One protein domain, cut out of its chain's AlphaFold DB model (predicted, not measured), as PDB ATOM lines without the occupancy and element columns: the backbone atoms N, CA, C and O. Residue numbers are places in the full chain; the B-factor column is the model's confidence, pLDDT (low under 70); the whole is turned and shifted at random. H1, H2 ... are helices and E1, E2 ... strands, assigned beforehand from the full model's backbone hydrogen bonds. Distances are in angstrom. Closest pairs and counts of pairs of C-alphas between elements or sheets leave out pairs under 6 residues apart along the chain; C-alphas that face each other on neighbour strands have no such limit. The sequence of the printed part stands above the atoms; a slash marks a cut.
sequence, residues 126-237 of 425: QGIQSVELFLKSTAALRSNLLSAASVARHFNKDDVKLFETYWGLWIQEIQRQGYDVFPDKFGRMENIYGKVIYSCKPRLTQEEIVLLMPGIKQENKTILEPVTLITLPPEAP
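AT A GLANCE: This is residues 126 to 237 of the 425 residues of an uncharacterized protein of Candidatus Brocadiae bacterium (UniProt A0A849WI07). A long helical hairpin, H1 and H2, slants over a narrow band of strands made of two small three-stranded sheets set end to end. One end of the hairpin covers one face of the sheet E1 E4 E5, H1 also packs on E3 of the other sheet, and the turn between the helices lies away from the strands. You have 112 printed residues, with two named helices and then six named strands, E1 to E6, a mixed class of helices and strands. One sheet has the order E1, E4, E5, antiparallel; the other has the order E2, E6, E3, mixed. The whole is flat, spanning 44 by 37 by 19 A, and only just compact, close to loose, with a radius of gyration of the C-alphas of 15.4 A.

IN THESE COORDINATES: Find C-alpha 127 at (2.445, 33.052, -67.198); from there H1, residues 127 to 149, runs 33.3 A to C-alpha 149 at (-5.669, 47.495, -38.307). H2, residues 157 to 176, covers 29.3 A. Next come E1, residues 180 to 182, and E2, residues 195 to 200, 17.0 A long. E3, residues 208 to 213, measures 15.4 A, and E4 is residues 215 to 218. E5 is residues 221 to 224, and E6, residues 227 to 232, runs 16.2 A to C-alpha 232 at (-12.806, 26.461, -33.379).

HOW THE PARTS SIT: H1 and H2 form a helical hairpin and touch, their closest C-alphas, of Leu 145 and Val 160, being 6.5 A apart; they run opposite ways at a shallow tilt of 12 degrees. In both, every O i to N i+4 pair is within hydrogen-bond range. Both are on the same face of the sheet E1 E4 E5, making two layers, helices on one face of a sheet; each has a height over the sheet of 8.5 A, and H2 lies over none of its strands. H2 comes closest to E1 at the C-alphas of Ile 171 and Val 181, 6.6 A. In that sheet, look at N 182 and O 215, 3.0 A, between E1 and E4, and at N 218 and O 221, 3.0 A, in the hairpin E4 and E5. E3 runs on into E4 at 55 degrees, and E5 runs on into E6 at 71 degrees. H1 is also on the sheet E2 E6 E3, with C-alphas Ala 139 and Met 213 closest at 5.4 A; H2 is not on it. E2 and E6 are parallel, with N 199 and O 230 at 2.9 A; E6 and E3 are antiparallel, with N 210 and O 229 at 2.8 A.

THE WHOLE: The two farthest C-alphas, of Gln 126 and Glu 235, are 46.7 A apart, and the printed part has no cut. The link E1 to E2 is long, 12 residues; in it residues 187 to 188 pair with residues 210 to 211 of E3, antiparallel. The mean pLDDT of the printed part is 90.1, and residues 152 to 156 are under 70.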
ATOM      1  N   GLN A 126       6.760  34.682 -65.478       78.25
ATOM      2  CA  GLN A 126       5.839  34.717 -66.615       78.25
ATOM      3  C   GLN A 126       4.718  33.684 -66.469       78.25
ATOM      4  O   GLN A 126       4.834  32.711 -65.719       78.25
ATOM      5  N   GLY A 127       3.619  33.922 -67.189       82.88
ATOM      6  CA  GLY A 127       2.445  33.052 -67.198       82.88
ATOM      7  C   GLY A 127       1.900  32.789 -65.793       82.88
ATOM      8  O   GLY A 127       1.868  33.677 -64.941       82.88
ATOM      9  N   ILE A 128       1.514  31.538 -65.540       87.19
ATOM     10  CA  ILE A 128       0.909  31.117 -64.276       87.19
ATOM     11  C   ILE A 128       1.793  31.373 -63.048       87.19
ATOM     12  O   ILE A 128       1.284  31.744 -61.993       87.19
ATOM     13  N   GLN A 129       3.118  31.256 -63.174       88.88
ATOM     14  CA  GLN A 129       4.029  31.488 -62.048       88.88
ATOM     15  C   GLN A 129       3.964  32.941 -61.562       88.88
ATOM     16  O   GLN A 129       4.024  33.192 -60.359       88.88
ATOM     17  N   SER A 130       3.790  33.894 -62.485       88.75
ATOM     18  CA  SER A 130       3.606  35.310 -62.150       88.75
ATOM     19  C   SER A 130       2.323  35.526 -61.346       88.75
ATOM     20  O   SER A 130       2.347  36.171 -60.298       88.75
ATOM     21  N   VAL A 131       1.221  34.904 -61.783       90.88
ATOM     22  CA  VAL A 131      -0.079  34.969 -61.098       90.88
ATOM     23  C   VAL A 131      -0.000  34.344 -59.703       90.88
ATOM     24  O   VAL A 131      -0.466  34.941 -58.736       90.88
ATOM     25  N   GLU A 132       0.633  33.177 -59.562       92.56
ATOM     26  CA  GLU A 132       0.807  32.515 -58.266       92.56
ATOM     27  C   GLU A 132       1.625  33.351 -57.280       92.56
ATOM     28  O   GLU A 132       1.251  33.480 -56.111       92.56
ATOM     29  N   LEU A 133       2.754  33.904 -57.733       91.25
ATOM     30  CA  LEU A 133       3.601  34.763 -56.909       91.25
ATOM     31  C   LEU A 133       2.838  36.010 -56.475       91.25
ATOM     32  O   LEU A 133       2.840  36.355 -55.294       91.25
ATOM     33  N   PHE A 134       2.119  36.632 -57.405       92.12
ATOM     34  CA  PHE A 134       1.289  37.789 -57.124       92.12
ATOM     35  C   PHE A 134       0.182  37.490 -56.101       92.12
ATOM     36  O   PHE A 134      -0.019  38.256 -55.153       92.12
ATOM     37  N   LEU A 135      -0.489  36.342 -56.218       93.25
ATOM     38  CA  LEU A 135      -1.534  35.933 -55.282       93.25
ATOM     39  C   LEU A 135      -0.987  35.683 -53.870       93.25
ATOM     40  O   LEU A 135      -1.580  36.106 -52.875       93.25
ATOM     41  N   LYS A 136       0.185  35.046 -53.769       94.06
ATOM     42  CA  LYS A 136       0.885  34.845 -52.492       94.06
ATOM     43  C   LYS A 136       1.268  36.185 -51.860       94.06
ATOM     44  O   LYS A 136       1.006  36.397 -50.674       94.06
ATOM     45  N   SER A 137       1.817  37.112 -52.647       93.31
ATOM     46  CA  SER A 137       2.199  38.448 -52.178       93.31
ATOM     47  C   SER A 137       1.000  39.271 -51.701       93.31
ATOM     48  O   SER A 137       1.065  39.883 -50.636       93.31
ATOM     49  N   THR A 138      -0.120  39.255 -52.426       94.25
ATOM     50  CA  THR A 138      -1.345  39.974 -52.031       94.25
ATOM     51  C   THR A 138      -2.004  39.365 -50.785       94.25
ATOM     52  O   THR A 138      -2.440  40.102 -49.897       94.25
ATOM     53  N   ALA A 139      -1.995  38.035 -50.633       95.00
ATOM     54  CA  ALA A 139      -2.444  37.365 -49.408       95.00
ATOM     55  C   ALA A 139      -1.565  37.716 -48.187       95.00
ATOM     56  O   ALA A 139      -2.069  37.969 -47.081       95.00
ATOM     57  N   ALA A 140      -0.244  37.779 -48.380       94.38
ATOM     58  CA  ALA A 140       0.711  38.185 -47.352       94.38
ATOM     59  C   ALA A 140       0.508  39.649 -46.931       94.38
ATOM     60  O   ALA A 140       0.410  39.943 -45.731       94.38
ATOM     61  N   LEU A 141       0.368  40.538 -47.916       94.25
ATOM     62  CA  LEU A 141       0.053  41.954 -47.755       94.25
ATOM     63  C   LEU A 141      -1.217  42.149 -46.925       94.25
ATOM     64  O   LEU A 141      -1.192  42.812 -45.886       94.25
ATOM     65  N   ARG A 142      -2.312  41.497 -47.323       93.12
ATOM     66  CA  ARG A 142      -3.592  41.581 -46.618       93.12
ATOM     67  C   ARG A 142      -3.482  41.146 -45.161       93.12
ATOM     68  O   ARG A 142      -4.042  41.771 -44.259       93.12
ATOM     69  N   SER A 143      -2.741  40.073 -44.913       92.94
ATOM     70  CA  SER A 143      -2.534  39.546 -43.564       92.94
ATOM     71  C   SER A 143      -1.805  40.548 -42.663       92.94
ATOM     72  O   SER A 143      -2.121  40.659 -41.473       92.94
ATOM     73  N   ASN A 144      -0.878  41.320 -43.231       92.50
ATOM     74  CA  ASN A 144      -0.186  42.406 -42.544       92.50
ATOM     75  C   ASN A 144      -1.096  43.628 -42.334       92.50
ATOM     76  O   ASN A 144      -1.182  44.115 -41.208       92.50
ATOM     77  N   LEU A 145      -1.862  44.048 -43.347       91.19
ATOM     78  CA  LEU A 145      -2.855  45.129 -43.236       91.19
ATOM     79  C   LEU A 145      -3.859  44.875 -42.106       91.19
ATOM     80  O   LEU A 145      -4.050  45.713 -41.226       91.19
ATOM     81  N   LEU A 146      -4.454  43.678 -42.063       89.25
ATOM     82  CA  LEU A 146      -5.388  43.309 -40.995       89.25
ATOM     83  C   LEU A 146      -4.719  43.246 -39.620       89.25
ATOM     84  O   LEU A 146      -5.361  43.487 -38.595       89.25
ATOM     85  N   SER A 147      -3.437  42.884 -39.576       88.81
ATOM     86  CA  SER A 147      -2.679  42.864 -38.328       88.81
ATOM     87  C   SER A 147      -2.442  44.281 -37.814       88.81
ATOM     88  O   SER A 147      -2.725  44.531 -36.643       88.81
ATOM     89  N   ALA A 148      -2.045  45.216 -38.679       87.06
ATOM     90  CA  ALA A 148      -1.910  46.636 -38.358       87.06
ATOM     91  C   ALA A 148      -3.239  47.255 -37.890       87.06
ATOM     92  O   ALA A 148      -3.306  47.823 -36.795       87.06
ATOM     93  N   ALA A 149      -4.323  47.021 -38.639       85.44
ATOM     94  CA  ALA A 149      -5.669  47.495 -38.307       85.44
ATOM     95  C   ALA A 149      -6.176  46.990 -36.940       85.44
ATOM     96  O   ALA A 149      -7.006  47.633 -36.302       85.44
ATOM     97  N   SER A 150      -5.673  45.847 -36.455       79.94
ATOM     98  CA  SER A 150      -6.046  45.296 -35.142       79.94
ATOM     99  C   SER A 150      -5.336  45.942 -33.946       79.94
ATOM    100  O   SER A 150      -5.739  45.704 -32.808       79.94
ATOM    101  N   VAL A 151      -4.236  46.671 -34.169       75.94
ATOM    102  CA  VAL A 151      -3.388  47.219 -33.093       75.94
ATOM    103  C   VAL A 151      -3.513  48.727 -32.997       75.94
ATOM    104  O   VAL A 151      -3.551  49.273 -31.896       75.94
ATOM    105  N   ALA A 152      -3.574  49.410 -34.132       66.75
ATOM    106  CA  ALA A 152      -3.555  50.857 -34.152       66.75
ATOM    107  C   ALA A 152      -4.965  51.419 -34.307       66.75
ATOM    108  O   ALA A 152      -5.621  51.241 -35.328       66.75
ATOM    109  N   ARG A 153      -5.404  52.167 -33.286       59.41
ATOM    110  CA  ARG A 153      -6.671  52.919 -33.306       59.41
ATOM    111  C   ARG A 153      -6.747  53.921 -34.466       59.41
ATOM    112  O   ARG A 153      -7.847  54.265 -34.879       59.41
ATOM    113  N   HIS A 154      -5.589  54.365 -34.960       55.00
ATOM    114  CA  HIS A 154      -5.431  55.336 -36.045       55.00
ATOM    115  C   HIS A 154      -4.936  54.720 -37.360       55.00
ATOM    116  O   HIS A 154      -4.758  55.457 -38.322       55.00
ATOM    117  N   PHE A 155      -4.683  53.405 -37.424       58.91
ATOM    118  CA  PHE A 155      -4.324  52.799 -38.705       58.91
ATOM    119  C   PHE A 155      -5.571  52.744 -39.573       58.91
ATOM    120  O   PHE A 155      -6.622  52.246 -39.155       58.91
ATOM    121  N   ASN A 156      -5.453  53.367 -40.739       59.44
ATOM    122  CA  ASN A 156      -6.580  53.813 -41.522       59.44
ATOM    123  C   ASN A 156      -7.377  52.596 -41.993       59.44
ATOM    124  O   ASN A 156      -6.889  51.767 -42.760       59.44
ATOM    125  N   LYS A 157      -8.656  52.516 -41.601       70.75
ATOM    126  CA  LYS A 157      -9.633  51.651 -42.291       70.75
ATOM    127  C   LYS A 157      -9.588  51.876 -43.810       70.75
ATOM    128  O   LYS A 157     -10.007  51.005 -44.564       70.75
ATOM    129  N   ASP A 158      -9.077  53.027 -44.231       81.38
ATOM    130  CA  ASP A 158      -8.911  53.431 -45.613       81.38
ATOM    131  C   ASP A 158      -7.841  52.629 -46.363       81.38
ATOM    132  O   ASP A 158      -8.102  52.294 -47.507       81.38
ATOM    133  N   ASP A 159      -6.743  52.179 -45.739       86.56
ATOM    134  CA  ASP A 159      -5.758  51.313 -46.421       86.56
ATOM    135  C   ASP A 159      -6.338  49.919 -46.693       86.56
ATOM    136  O   ASP A 159      -6.089  49.306 -47.731       86.56
ATOM    137  N   VAL A 160      -7.174  49.422 -45.774       88.75
ATOM    138  CA  VAL A 160      -7.921  48.173 -45.980       88.75
ATOM    139  C   VAL A 160      -8.951  48.352 -47.094       88.75
ATOM    140  O   VAL A 160      -9.041  47.502 -47.969       88.75
ATOM    141  N   LYS A 161      -9.703  49.459 -47.114       88.56
ATOM    142  CA  LYS A 161     -10.643  49.748 -48.214       88.56
ATOM    143  C   LYS A 161      -9.924  49.913 -49.552       88.56
ATOM    144  O   LYS A 161     -10.421  49.434 -50.564       88.56
ATOM    145  N   LEU A 162      -8.770  50.576 -49.558       91.06
ATOM    146  CA  LEU A 162      -7.936  50.749 -50.739       91.06
ATOM    147  C   LEU A 162      -7.493  49.387 -51.271       91.06
ATOM    148  O   LEU A 162      -7.629  49.135 -52.465       91.06
ATOM    149  N   PHE A 163      -7.051  48.494 -50.382       93.06
ATOM    150  CA  PHE A 163      -6.740  47.115 -50.741       93.06
ATOM    151  C   PHE A 163      -7.938  46.409 -51.384       93.06
ATOM    152  O   PHE A 163      -7.766  45.811 -52.435       93.06
ATOM    153  N   GLU A 164      -9.146  46.498 -50.818       91.31
ATOM    154  CA  GLU A 164     -10.337  45.855 -51.404       91.31
ATOM    155  C   GLU A 164     -10.678  46.426 -52.800       91.31
ATOM    156  O   GLU A 164     -11.062  45.677 -53.697       91.31
ATOM    157  N   THR A 165     -10.469  47.729 -53.029       91.62
ATOM    158  CA  THR A 165     -10.611  48.348 -54.361       91.62
ATOM    159  C   THR A 165      -9.595  47.786 -55.356       91.62
ATOM    160  O   THR A 165      -9.964  47.380 -56.458       91.62
ATOM    161  N   TYR A 166      -8.314  47.740 -54.977       93.44
ATOM    162  CA  TYR A 166      -7.260  47.193 -55.834       93.44
ATOM    163  C   TYR A 166      -7.416  45.690 -56.052       93.44
ATOM    164  O   TYR A 166      -7.153  45.214 -57.151       93.44
ATOM    165  N   TRP A 167      -7.908  44.955 -55.058       94.06
ATOM    166  CA  TRP A 167      -8.194  43.531 -55.158       94.06
ATOM    167  C   TRP A 167      -9.180  43.221 -56.290       94.06
ATOM    168  O   TRP A 167      -8.931  42.313 -57.079       94.06
ATOM    169  N   GLY A 168     -10.234  44.028 -56.449       92.56
ATOM    170  CA  GLY A 168     -11.151  43.906 -57.588       92.56
ATOM    171  C   GLY A 168     -10.460  44.110 -58.943       92.56
ATOM    172  O   GLY A 168     -10.666  43.319 -59.861       92.56
ATOM    173  N   LEU A 169      -9.595  45.125 -59.059       92.44
ATOM    174  CA  LEU A 169      -8.820  45.390 -60.282       92.44
ATOM    175  C   LEU A 169      -7.830  44.258 -60.587       92.44
ATOM    176  O   LEU A 169      -7.655  43.858 -61.734       92.44
ATOM    177  N   TRP A 170      -7.194  43.727 -59.550       93.12
ATOM    178  CA  TRP A 170      -6.252  42.624 -59.647       93.12
ATOM    179  C   TRP A 170      -6.928  41.330 -60.101       93.12
ATOM    180  O   TRP A 170      -6.392  40.661 -60.976       93.12
ATOM    181  N   ILE A 171      -8.117  41.002 -59.583       93.31
ATOM    182  CA  ILE A 171      -8.895  39.849 -60.060       93.31
ATOM    183  C   ILE A 171      -9.245  39.999 -61.542       93.31
ATOM    184  O   ILE A 171      -9.062  39.049 -62.299       93.31
ATOM    185  N   GLN A 172      -9.709  41.179 -61.966       91.94
ATOM    186  CA  GLN A 172     -10.055  41.430 -63.370       91.94
ATOM    187  C   GLN A 172      -8.849  41.219 -64.294       91.94
ATOM    188  O   GLN A 172      -8.980  40.621 -65.360       91.94
ATOM    189  N   GLU A 173      -7.663  41.655 -63.867       91.19
ATOM    190  CA  GLU A 173      -6.433  41.450 -64.630       91.19
ATOM    191  C   GLU A 173      -6.015  39.971 -64.690       91.19
ATOM    192  O   GLU A 173      -5.561  39.501 -65.733       91.19
ATOM    193  N   ILE A 174      -6.207  39.213 -63.606       91.69
ATOM    194  CA  ILE A 174      -5.960  37.761 -63.583       91.69
ATOM    195  C   ILE A 174      -6.925  37.035 -64.541       91.69
ATOM    196  O   ILE A 174      -6.494  36.193 -65.329       91.69
ATOM    197  N   GLN A 175      -8.203  37.423 -64.543       92.19
ATOM    198  CA  GLN A 175      -9.226  36.893 -65.456       92.19
ATOM    199  C   GLN A 175      -8.924  37.206 -66.918       92.19
ATOM    200  O   GLN A 175      -9.069  36.336 -67.776       92.19
ATOM    201  N   ARG A 176      -8.423  38.413 -67.212       90.62
ATOM    202  CA  ARG A 176      -7.987  38.797 -68.564       90.62
ATOM    203  C   ARG A 176      -6.876  37.889 -69.103       90.62
ATOM    204  O   ARG A 176      -6.783  37.693 -70.310       90.62
ATOM    205  N   GLN A 177      -6.068  37.310 -68.218       88.88
ATOM    206  CA  GLN A 177      -5.008  36.358 -68.557       88.88
ATOM    207  C   GLN A 177      -5.503  34.902 -68.674       88.88
ATOM    208  O   GLN A 177      -4.694  34.005 -68.911       88.88
ATOM    209  N   GLY A 178      -6.811  34.654 -68.536       91.00
ATOM    210  CA  GLY A 178      -7.423  33.328 -68.661       91.00
ATOM    211  C   GLY A 178      -7.438  32.505 -67.369       91.00
ATOM    212  O   GLY A 178      -7.595  31.285 -67.434       91.00
ATOM    213  N   TYR A 179      -7.264  33.146 -66.209       93.38
ATOM    214  CA  TYR A 179      -7.260  32.487 -64.902       93.38
ATOM    215  C   TYR A 179      -8.390  32.996 -64.005       93.38
ATOM    216  O   TYR A 179      -8.630  34.194 -63.908       93.38
ATOM    217  N   ASP A 180      -9.021  32.100 -63.254       93.56
ATOM    218  CA  ASP A 180     -10.075  32.446 -62.302       93.56
ATOM    219  C   ASP A 180      -9.572  32.357 -60.860       93.56
ATOM    220  O   ASP A 180      -9.030  31.335 -60.434       93.56
ATOM    221  N   VAL A 181      -9.800  33.411 -60.076       93.12
ATOM    222  CA  VAL A 181      -9.503  33.429 -58.637       93.12
ATOM    223  C   VAL A 181     -10.701  32.891 -57.859       93.12
ATOM    224  O   VAL A 181     -11.832  33.315 -58.090       93.12
ATOM    225  N   PHE A 182     -10.475  31.966 -56.921       93.38
ATOM    226  CA  PHE A 182     -11.563  31.381 -56.133       93.38
ATOM    227  C   PHE A 182     -11.129  30.948 -54.717       93.38
ATOM    228  O   PHE A 182     -10.099  30.298 -54.554       93.38
ATOM    229  N   PRO A 183     -11.930  31.206 -53.674       92.81
ATOM    230  CA  PRO A 183     -12.983  32.216 -53.628       92.81
ATOM    231  C   PRO A 183     -12.419  33.609 -53.929       92.81
ATOM    232  O   PRO A 183     -11.291  33.920 -53.562       92.81
ATOM    233  N   ASP A 184     -13.201  34.441 -54.599       84.88
ATOM    234  CA  ASP A 184     -12.817  35.796 -55.007       84.88
ATOM    235  C   ASP A 184     -12.894  36.814 -53.859       84.88
ATOM    236  O   ASP A 184     -12.298  37.888 -53.924       84.88
ATOM    237  N   LYS A 185     -13.595  36.477 -52.775       83.69
ATOM    238  CA  LYS A 185     -13.773  37.347 -51.616       83.69
ATOM    239  C   LYS A 185     -12.897  36.919 -50.450       83.69
ATOM    240  O   LYS A 185     -13.025  35.824 -49.907       83.69
ATOM    241  N   PHE A 186     -12.056  37.837 -49.992       81.12
ATOM    242  CA  PHE A 186     -11.319  37.647 -48.756       81.12
ATOM    243  C   PHE A 186     -12.186  37.862 -47.506       81.12
ATOM    244  O   PHE A 186     -13.108  38.676 -47.477       81.12
ATOM    245  N   GLY A 187     -11.788  37.231 -46.396       77.81
ATOM    246  CA  GLY A 187     -12.357  37.488 -45.073       77.81
ATOM    247  C   GLY A 187     -13.096  36.290 -44.504       77.81
ATOM    248  O   GLY A 187     -12.645  35.159 -44.670       77.81
ATOM    249  N   ARG A 188     -14.167  36.561 -43.747       88.44
ATOM    250  CA  ARG A 188     -15.014  35.508 -43.180       88.44
ATOM    251  C   ARG A 188     -15.787  34.823 -44.301       88.44
ATOM    252  O   ARG A 188     -16.380  35.509 -45.129       88.44
ATOM    253  N   MET A 189     -15.774  33.500 -44.281       91.94
ATOM    254  CA  MET A 189     -16.420  32.652 -45.275       91.94
ATOM    255  C   MET A 189     -17.562  31.867 -44.636       91.94
ATOM    256  O   MET A 189     -17.523  31.569 -43.446       91.94
ATOM    257  N   GLU A 190     -18.556  31.514 -45.445       89.50
ATOM    258  CA  GLU A 190     -19.622  30.582 -45.050       89.50
ATOM    259  C   GLU A 190     -19.208  29.124 -45.278       89.50
ATOM    260  O   GLU A 190     -19.592  28.243 -44.518       89.50
ATOM    261  N   ASN A 191     -18.386  28.884 -46.304       91.44
ATOM    262  CA  ASN A 191     -17.957  27.554 -46.720       91.44
ATOM    263  C   ASN A 191     -16.441  27.387 -46.584       91.44
ATOM    264  O   ASN A 191     -15.672  28.350 -46.669       91.44
ATOM    265  N   ILE A 192     -16.022  26.136 -46.411       92.19
ATOM    266  CA  ILE A 192     -14.620  25.722 -46.368       92.19
ATOM    267  C   ILE A 192     -14.119  25.523 -47.801       92.19
ATOM    268  O   ILE A 192     -14.782  24.866 -48.602       92.19
ATOM    269  N   TYR A 193     -12.931  26.047 -48.111       92.00
ATOM    270  CA  TYR A 193     -12.312  25.896 -49.427       92.00
ATOM    271  C   TYR A 193     -10.872  25.394 -49.327       92.00
ATOM    272  O   TYR A 193     -10.075  25.931 -48.553       92.00
ATOM    273  N   GLY A 194     -10.548  24.409 -50.170       93.31
ATOM    274  CA  GLY A 194      -9.195  23.893 -50.376       93.31
ATOM    275  C   GLY A 194      -8.544  23.361 -49.103       93.31
ATOM    276  O   GLY A 194      -9.176  22.671 -48.301       93.31
ATOM    277  N   LYS A 195      -7.262  23.679 -48.926       95.44
ATOM    278  CA  LYS A 195      -6.475  23.241 -47.777       95.44
ATOM    279  C   LYS A 195      -6.926  23.963 -46.511       95.44
ATOM    280  O   LYS A 195      -7.013  25.190 -46.474       95.44
ATOM    281  N   VAL A 196      -7.118  23.205 -45.437       96.62
ATOM    282  CA  VAL A 196      -7.591  23.741 -44.158       96.62
ATOM    283  C   VAL A 196      -6.487  23.725 -43.110       96.62
ATOM    284  O   VAL A 196      -5.801  22.720 -42.939       96.62
ATOM    285  N   ILE A 197      -6.341  24.835 -42.391       97.19
ATOM    286  CA  ILE A 197      -5.561  24.941 -41.156       97.19
ATOM    287  C   ILE A 197      -6.553  25.049 -40.003       97.19
ATOM    288  O   ILE A 197      -7.386  25.957 -39.990       97.19
ATOM    289  N   TYR A 198      -6.463  24.148 -39.027       97.00
ATOM    290  CA  TYR A 198      -7.326  24.166 -37.846       97.00
ATOM    291  C   TYR A 198      -6.591  24.757 -36.643       97.00
ATOM    292  O   TYR A 198      -5.481  24.345 -36.319       97.00
ATOM    293  N   SER A 199      -7.230  25.685 -35.934       95.81
ATOM    294  CA  SER A 199      -6.750  26.223 -34.654       95.81
ATOM    295  C   SER A 199      -7.912  26.372 -33.664       95.81
ATOM    296  O   SER A 199      -9.079  26.248 -34.031       95.81
ATOM    297  N   CYS A 200      -7.609  26.664 -32.400       95.50
ATOM    298  CA  CYS A 200      -8.600  26.955 -31.365       95.50
ATOM    299  C   CYS A 200      -8.348  28.329 -30.738       95.50
ATOM    300  O   CYS A 200      -7.219  28.827 -30.693       95.50
ATOM    301  N   LYS A 201      -9.397  28.918 -30.151       94.44
ATOM    302  CA  LYS A 201      -9.289  30.172 -29.387       94.44
ATOM    303  C   LYS A 201     -10.062  30.094 -28.056       94.44
ATOM    304  O   LYS A 201     -11.241  29.755 -28.092       94.44
ATOM    305  N   PRO A 202      -9.485  30.481 -26.893       89.69
ATOM    306  CA  PRO A 202     -10.038  30.159 -25.564       89.69
ATOM    307  C   PRO A 202     -11.428  30.726 -25.255       89.69
ATOM    308  O   PRO A 202     -12.107  30.243 -24.360       89.69
ATOM    309  N   ARG A 203     -11.827  31.803 -25.936       89.81
ATOM    310  CA  ARG A 203     -13.084  32.539 -25.691       89.81
ATOM    311  C   ARG A 203     -13.970  32.607 -26.927       89.81
ATOM    312  O   ARG A 203     -14.811  33.494 -27.035       89.81
ATOM    313  N   LEU A 204     -13.694  31.760 -27.910       93.25
ATOM    314  CA  LEU A 204     -14.481  31.735 -29.124       93.25
ATOM    315  C   LEU A 204     -15.741  30.906 -28.884       93.25
ATOM    316  O   LEU A 204     -15.654  29.798 -28.367       93.25
ATOM    317  N   THR A 205     -16.895  31.468 -29.224       91.81
ATOM    318  CA  THR A 205     -18.206  30.842 -29.003       91.81
ATOM    319  C   THR A 205     -18.740  30.139 -30.243       91.81
ATOM    320  O   THR A 205     -19.509  29.195 -30.121       91.81
ATOM    321  N   GLN A 206     -18.333  30.586 -31.431       93.38
ATOM    322  CA  GLN A 206     -18.757  30.043 -32.718       93.38
ATOM    323  C   GLN A 206     -17.551  29.864 -33.628       93.38
ATOM    324  O   GLN A 206     -16.583  30.614 -33.525       93.38
ATOM    325  N   GLU A 207     -17.616  28.872 -34.510       94.88
ATOM    326  CA  GLU A 207     -16.588  28.647 -35.522       94.88
ATOM    327  C   GLU A 207     -16.369  29.904 -36.380       94.88
ATOM    328  O   GLU A 207     -17.316  30.566 -36.807       94.88
ATOM    329  N   GLU A 208     -15.102  30.240 -36.624       95.38
ATOM    330  CA  GLU A 208     -14.711  31.287 -37.565       95.38
ATOM    331  C   GLU A 208     -13.954  30.657 -38.734       95.38
ATOM    332  O   GLU A 208     -12.831  30.178 -38.560       95.38
ATOM    333  N   ILE A 209     -14.543  30.719 -39.927       95.50
ATOM    334  CA  ILE A 209     -13.909  30.311 -41.181       95.50
ATOM    335  C   ILE A 209     -13.355  31.564 -41.861       95.50
ATOM    336  O   ILE A 209     -14.092  32.518 -42.115       95.50
ATOM    337  N   VAL A 210     -12.053  31.592 -42.139       95.00
ATOM    338  CA  VAL A 210     -11.374  32.739 -42.755       95.00
ATOM    339  C   VAL A 210     -10.541  32.284 -43.945       95.00
ATOM    340  O   VAL A 210      -9.654  31.449 -43.791       95.00
ATOM    341  N   LEU A 211     -10.759  32.889 -45.113       95.25
ATOM    342  CA  LEU A 211      -9.885  32.683 -46.265       95.25
ATOM    343  C   LEU A 211      -8.534  33.372 -46.019       95.25
ATOM    344  O   LEU A 211      -8.478  34.595 -45.842       95.25
ATOM    345  N   LEU A 212      -7.454  32.588 -45.994       94.19
ATOM    346  CA  LEU A 212      -6.086  33.097 -45.875       94.19
ATOM    347  C   LEU A 212      -5.513  33.467 -47.240       94.19
ATOM    348  O   LEU A 212      -4.899  34.522 -47.380       94.19
ATOM    349  N   MET A 213      -5.721  32.601 -48.231       95.12
ATOM    350  CA  MET A 213      -5.259  32.795 -49.599       95.12
ATOM    351  C   MET A 213      -6.249  32.145 -50.567       95.12
ATOM    352  O   MET A 213      -6.629  30.993 -50.347       95.12
ATOM    353  N   PRO A 214      -6.682  32.858 -51.611       95.38
ATOM    354  CA  PRO A 214      -7.502  32.275 -52.658       95.38
ATOM    355  C   PRO A 214      -6.682  31.325 -53.537       95.38
ATOM    356  O   PRO A 214      -5.453  31.343 -53.536       95.38
ATOM    357  N   GLY A 215      -7.378  30.473 -54.273       95.19
ATOM    358  CA  GLY A 215      -6.821  29.586 -55.279       95.19
ATOM    359  C   GLY A 215      -6.944  30.156 -56.687       95.19
ATOM    360  O   GLY A 215      -7.566  31.197 -56.904       95.19
ATOM    361  N   ILE A 216      -6.364  29.431 -57.642       95.19
ATOM    362  CA  ILE A 216      -6.390  29.750 -59.073       95.19
ATOM    363  C   ILE A 216      -6.950  28.555 -59.837       95.19
ATOM    364  O   ILE A 216      -6.503  27.422 -59.630       95.19
ATOM    365  N   LYS A 217      -7.903  28.804 -60.733       94.44
ATOM    366  CA  LYS A 217      -8.358  27.857 -61.753       94.44
ATOM    367  C   LYS A 217      -7.967  28.331 -63.142       94.44
ATOM    368  O   LYS A 217      -7.874  29.523 -63.398       94.44
ATOM    369  N   GLN A 218      -7.809  27.372 -64.038       93.25
ATOM    370  CA  GLN A 218      -7.792  27.586 -65.479       93.25
ATOM    371  C   GLN A 218      -8.643  26.484 -66.095       93.25
ATOM    372  O   GLN A 218      -8.438  25.315 -65.770       93.25
ATOM    373  N   GLU A 219      -9.630  26.842 -66.917       87.31
ATOM    374  CA  GLU A 219     -10.495  25.869 -67.609       87.31
ATOM    375  C   GLU A 219     -11.093  24.805 -66.655       87.31
ATOM    376  O   GLU A 219     -11.053  23.605 -66.912       87.31
ATOM    377  N   ASN A 220     -11.613  25.237 -65.498       85.06
ATOM    378  CA  ASN A 220     -12.129  24.391 -64.403       85.06
ATOM    379  C   ASN A 220     -11.114  23.488 -63.676       85.06
ATOM    380  O   ASN A 220     -11.484  22.827 -62.701       85.06
ATOM    381  N   LYS A 221      -9.836  23.489 -64.058       92.69
ATOM    382  CA  LYS A 221      -8.778  22.787 -63.327       92.69
ATOM    383  C   LYS A 221      -8.191  23.690 -62.248       92.69
ATOM    384  O   LYS A 221      -7.764  24.804 -62.529       92.69
ATOM    385  N   THR A 222      -8.135  23.195 -61.012       93.44
ATOM    386  CA  THR A 222      -7.455  23.900 -59.915       93.44
ATOM    387  C   THR A 222      -5.946  23.798 -60.108       93.44
ATOM    388  O   THR A 222      -5.405  22.695 -60.161       93.44
ATOM    389  N   ILE A 223      -5.286  24.948 -60.225       92.62
ATOM    390  CA  ILE A 223      -3.828  25.070 -60.321       92.62
ATOM    391  C   ILE A 223      -3.243  25.294 -58.930       92.62
ATOM    392  O   ILE A 223      -2.335  24.584 -58.506       92.62
ATOM    393  N   LEU A 224      -3.801  26.267 -58.212       94.12
ATOM    394  CA  LEU A 224      -3.412  26.601 -56.852       94.12
ATOM    395  C   LEU A 224      -4.627  26.417 -55.953       94.12
ATOM    396  O   LEU A 224      -5.676  27.015 -56.194       94.12
ATOM    397  N   GLU A 225      -4.497  25.586 -54.924       95.38
ATOM    398  CA  GLU A 225      -5.578  25.380 -53.966       95.38
ATOM    399  C   GLU A 225      -5.714  26.583 -53.018       95.38
ATOM    400  O   GLU A 225      -4.701  27.090 -52.519       95.38
ATOM    401  N   PRO A 226      -6.949  27.027 -52.715       96.06
ATOM    402  CA  PRO A 226      -7.171  28.014 -51.671       96.06
ATOM    403  C   PRO A 226      -6.777  27.452 -50.303       96.06
ATOM    404  O   PRO A 226      -6.799  26.242 -50.073       96.06
ATOM    405  N   VAL A 227      -6.443  28.348 -49.377       96.62
ATOM    406  CA  VAL A 227      -6.095  28.007 -47.997       96.62
ATOM    407  C   VAL A 227      -7.041  28.722 -47.043       96.62
ATOM    408  O   VAL A 227      -7.140  29.952 -47.043       96.62
ATOM    409  N   THR A 228      -7.701  27.944 -46.192       96.50
ATOM    410  CA  THR A 228      -8.688  28.416 -45.218       96.50
ATOM    411  C   THR A 228      -8.198  28.151 -43.793       96.50
ATOM    412  O   THR A 228      -7.723  27.062 -43.483       96.50
ATOM    413  N   LEU A 229      -8.338  29.133 -42.905       96.50
ATOM    414  CA  LEU A 229      -8.173  28.967 -41.462       96.50
ATOM    415  C   LEU A 229      -9.540  28.751 -40.822       96.50
ATOM    416  O   LEU A 229     -10.400  29.625 -40.911       96.50
ATOM    417  N   ILE A 230      -9.699  27.641 -40.110       97.12
ATOM    418  CA  ILE A 230     -10.854  27.396 -39.250       97.12
ATOM    419  C   ILE A 230     -10.403  27.552 -37.804       97.12
ATOM    420  O   ILE A 230      -9.546  26.813 -37.314       97.12
ATOM    421  N   THR A 231     -10.959  28.549 -37.117       96.75
ATOM    422  CA  THR A 231     -10.762  28.714 -35.676       96.75
ATOM    423  C   THR A 231     -11.984  28.178 -34.946       96.75
ATOM    424  O   THR A 231     -13.088  28.689 -35.112       96.75
ATOM    425  N   LEU A 232     -11.766  27.162 -34.118       96.62
ATOM    426  CA  LEU A 232     -12.806  26.461 -33.379       96.62
ATOM    427  C   LEU A 232     -12.924  26.973 -31.929       96.62
ATOM    428  O   LEU A 232     -11.908  27.324 -31.306       96.62
ATOM    429  N   PRO A 233     -14.144  26.995 -31.360       96.19
ATOM    430  CA  PRO A 233     -14.349  27.025 -29.914       96.19
ATOM    431  C   PRO A 233     -13.588  25.887 -29.213       96.19
ATOM    432  O   PRO A 233     -13.426  24.823 -29.812       96.19
ATOM    433  N   PRO A 234     -13.144  26.048 -27.950       94.19
ATOM    434  CA  PRO A 234     -12.394  25.004 -27.247       94.19
ATOM    435  C   PRO A 234     -13.148  23.673 -27.139       94.19
ATOM    436  O   PRO A 234     -12.539  22.617 -27.262       94.19
ATOM    437  N   GLU A 235     -14.469  23.743 -26.970       92.31
ATOM    438  CA  GLU A 235     -15.344  22.577 -26.789       92.31
ATOM    439  C   GLU A 235     -15.846  21.973 -28.112       92.31
ATOM    440  O   GLU A 235     -16.538  20.957 -28.107       92.31
ATOM    441  N   ALA A 236     -15.539  22.592 -29.257       92.88
ATOM    442  CA  ALA A 236     -16.018  22.103 -30.543       92.88
ATOM    443  C   ALA A 236     -15.291  20.807 -30.962       92.88
ATOM    444  O   ALA A 236     -14.089  20.644 -30.694       92.88
ATOM    445  N   PRO A 237     -15.986  19.879 -31.649       89.75
ATOM    446  CA  PRO A 237     -15.356  18.674 -32.168       89.75
ATOM    447  C   PRO A 237     -14.301  19.038 -33.219       89.75
ATOM    448  O   PRO A 237     -14.537  19.859 -34.101       89.75
TER     449      PRO A 237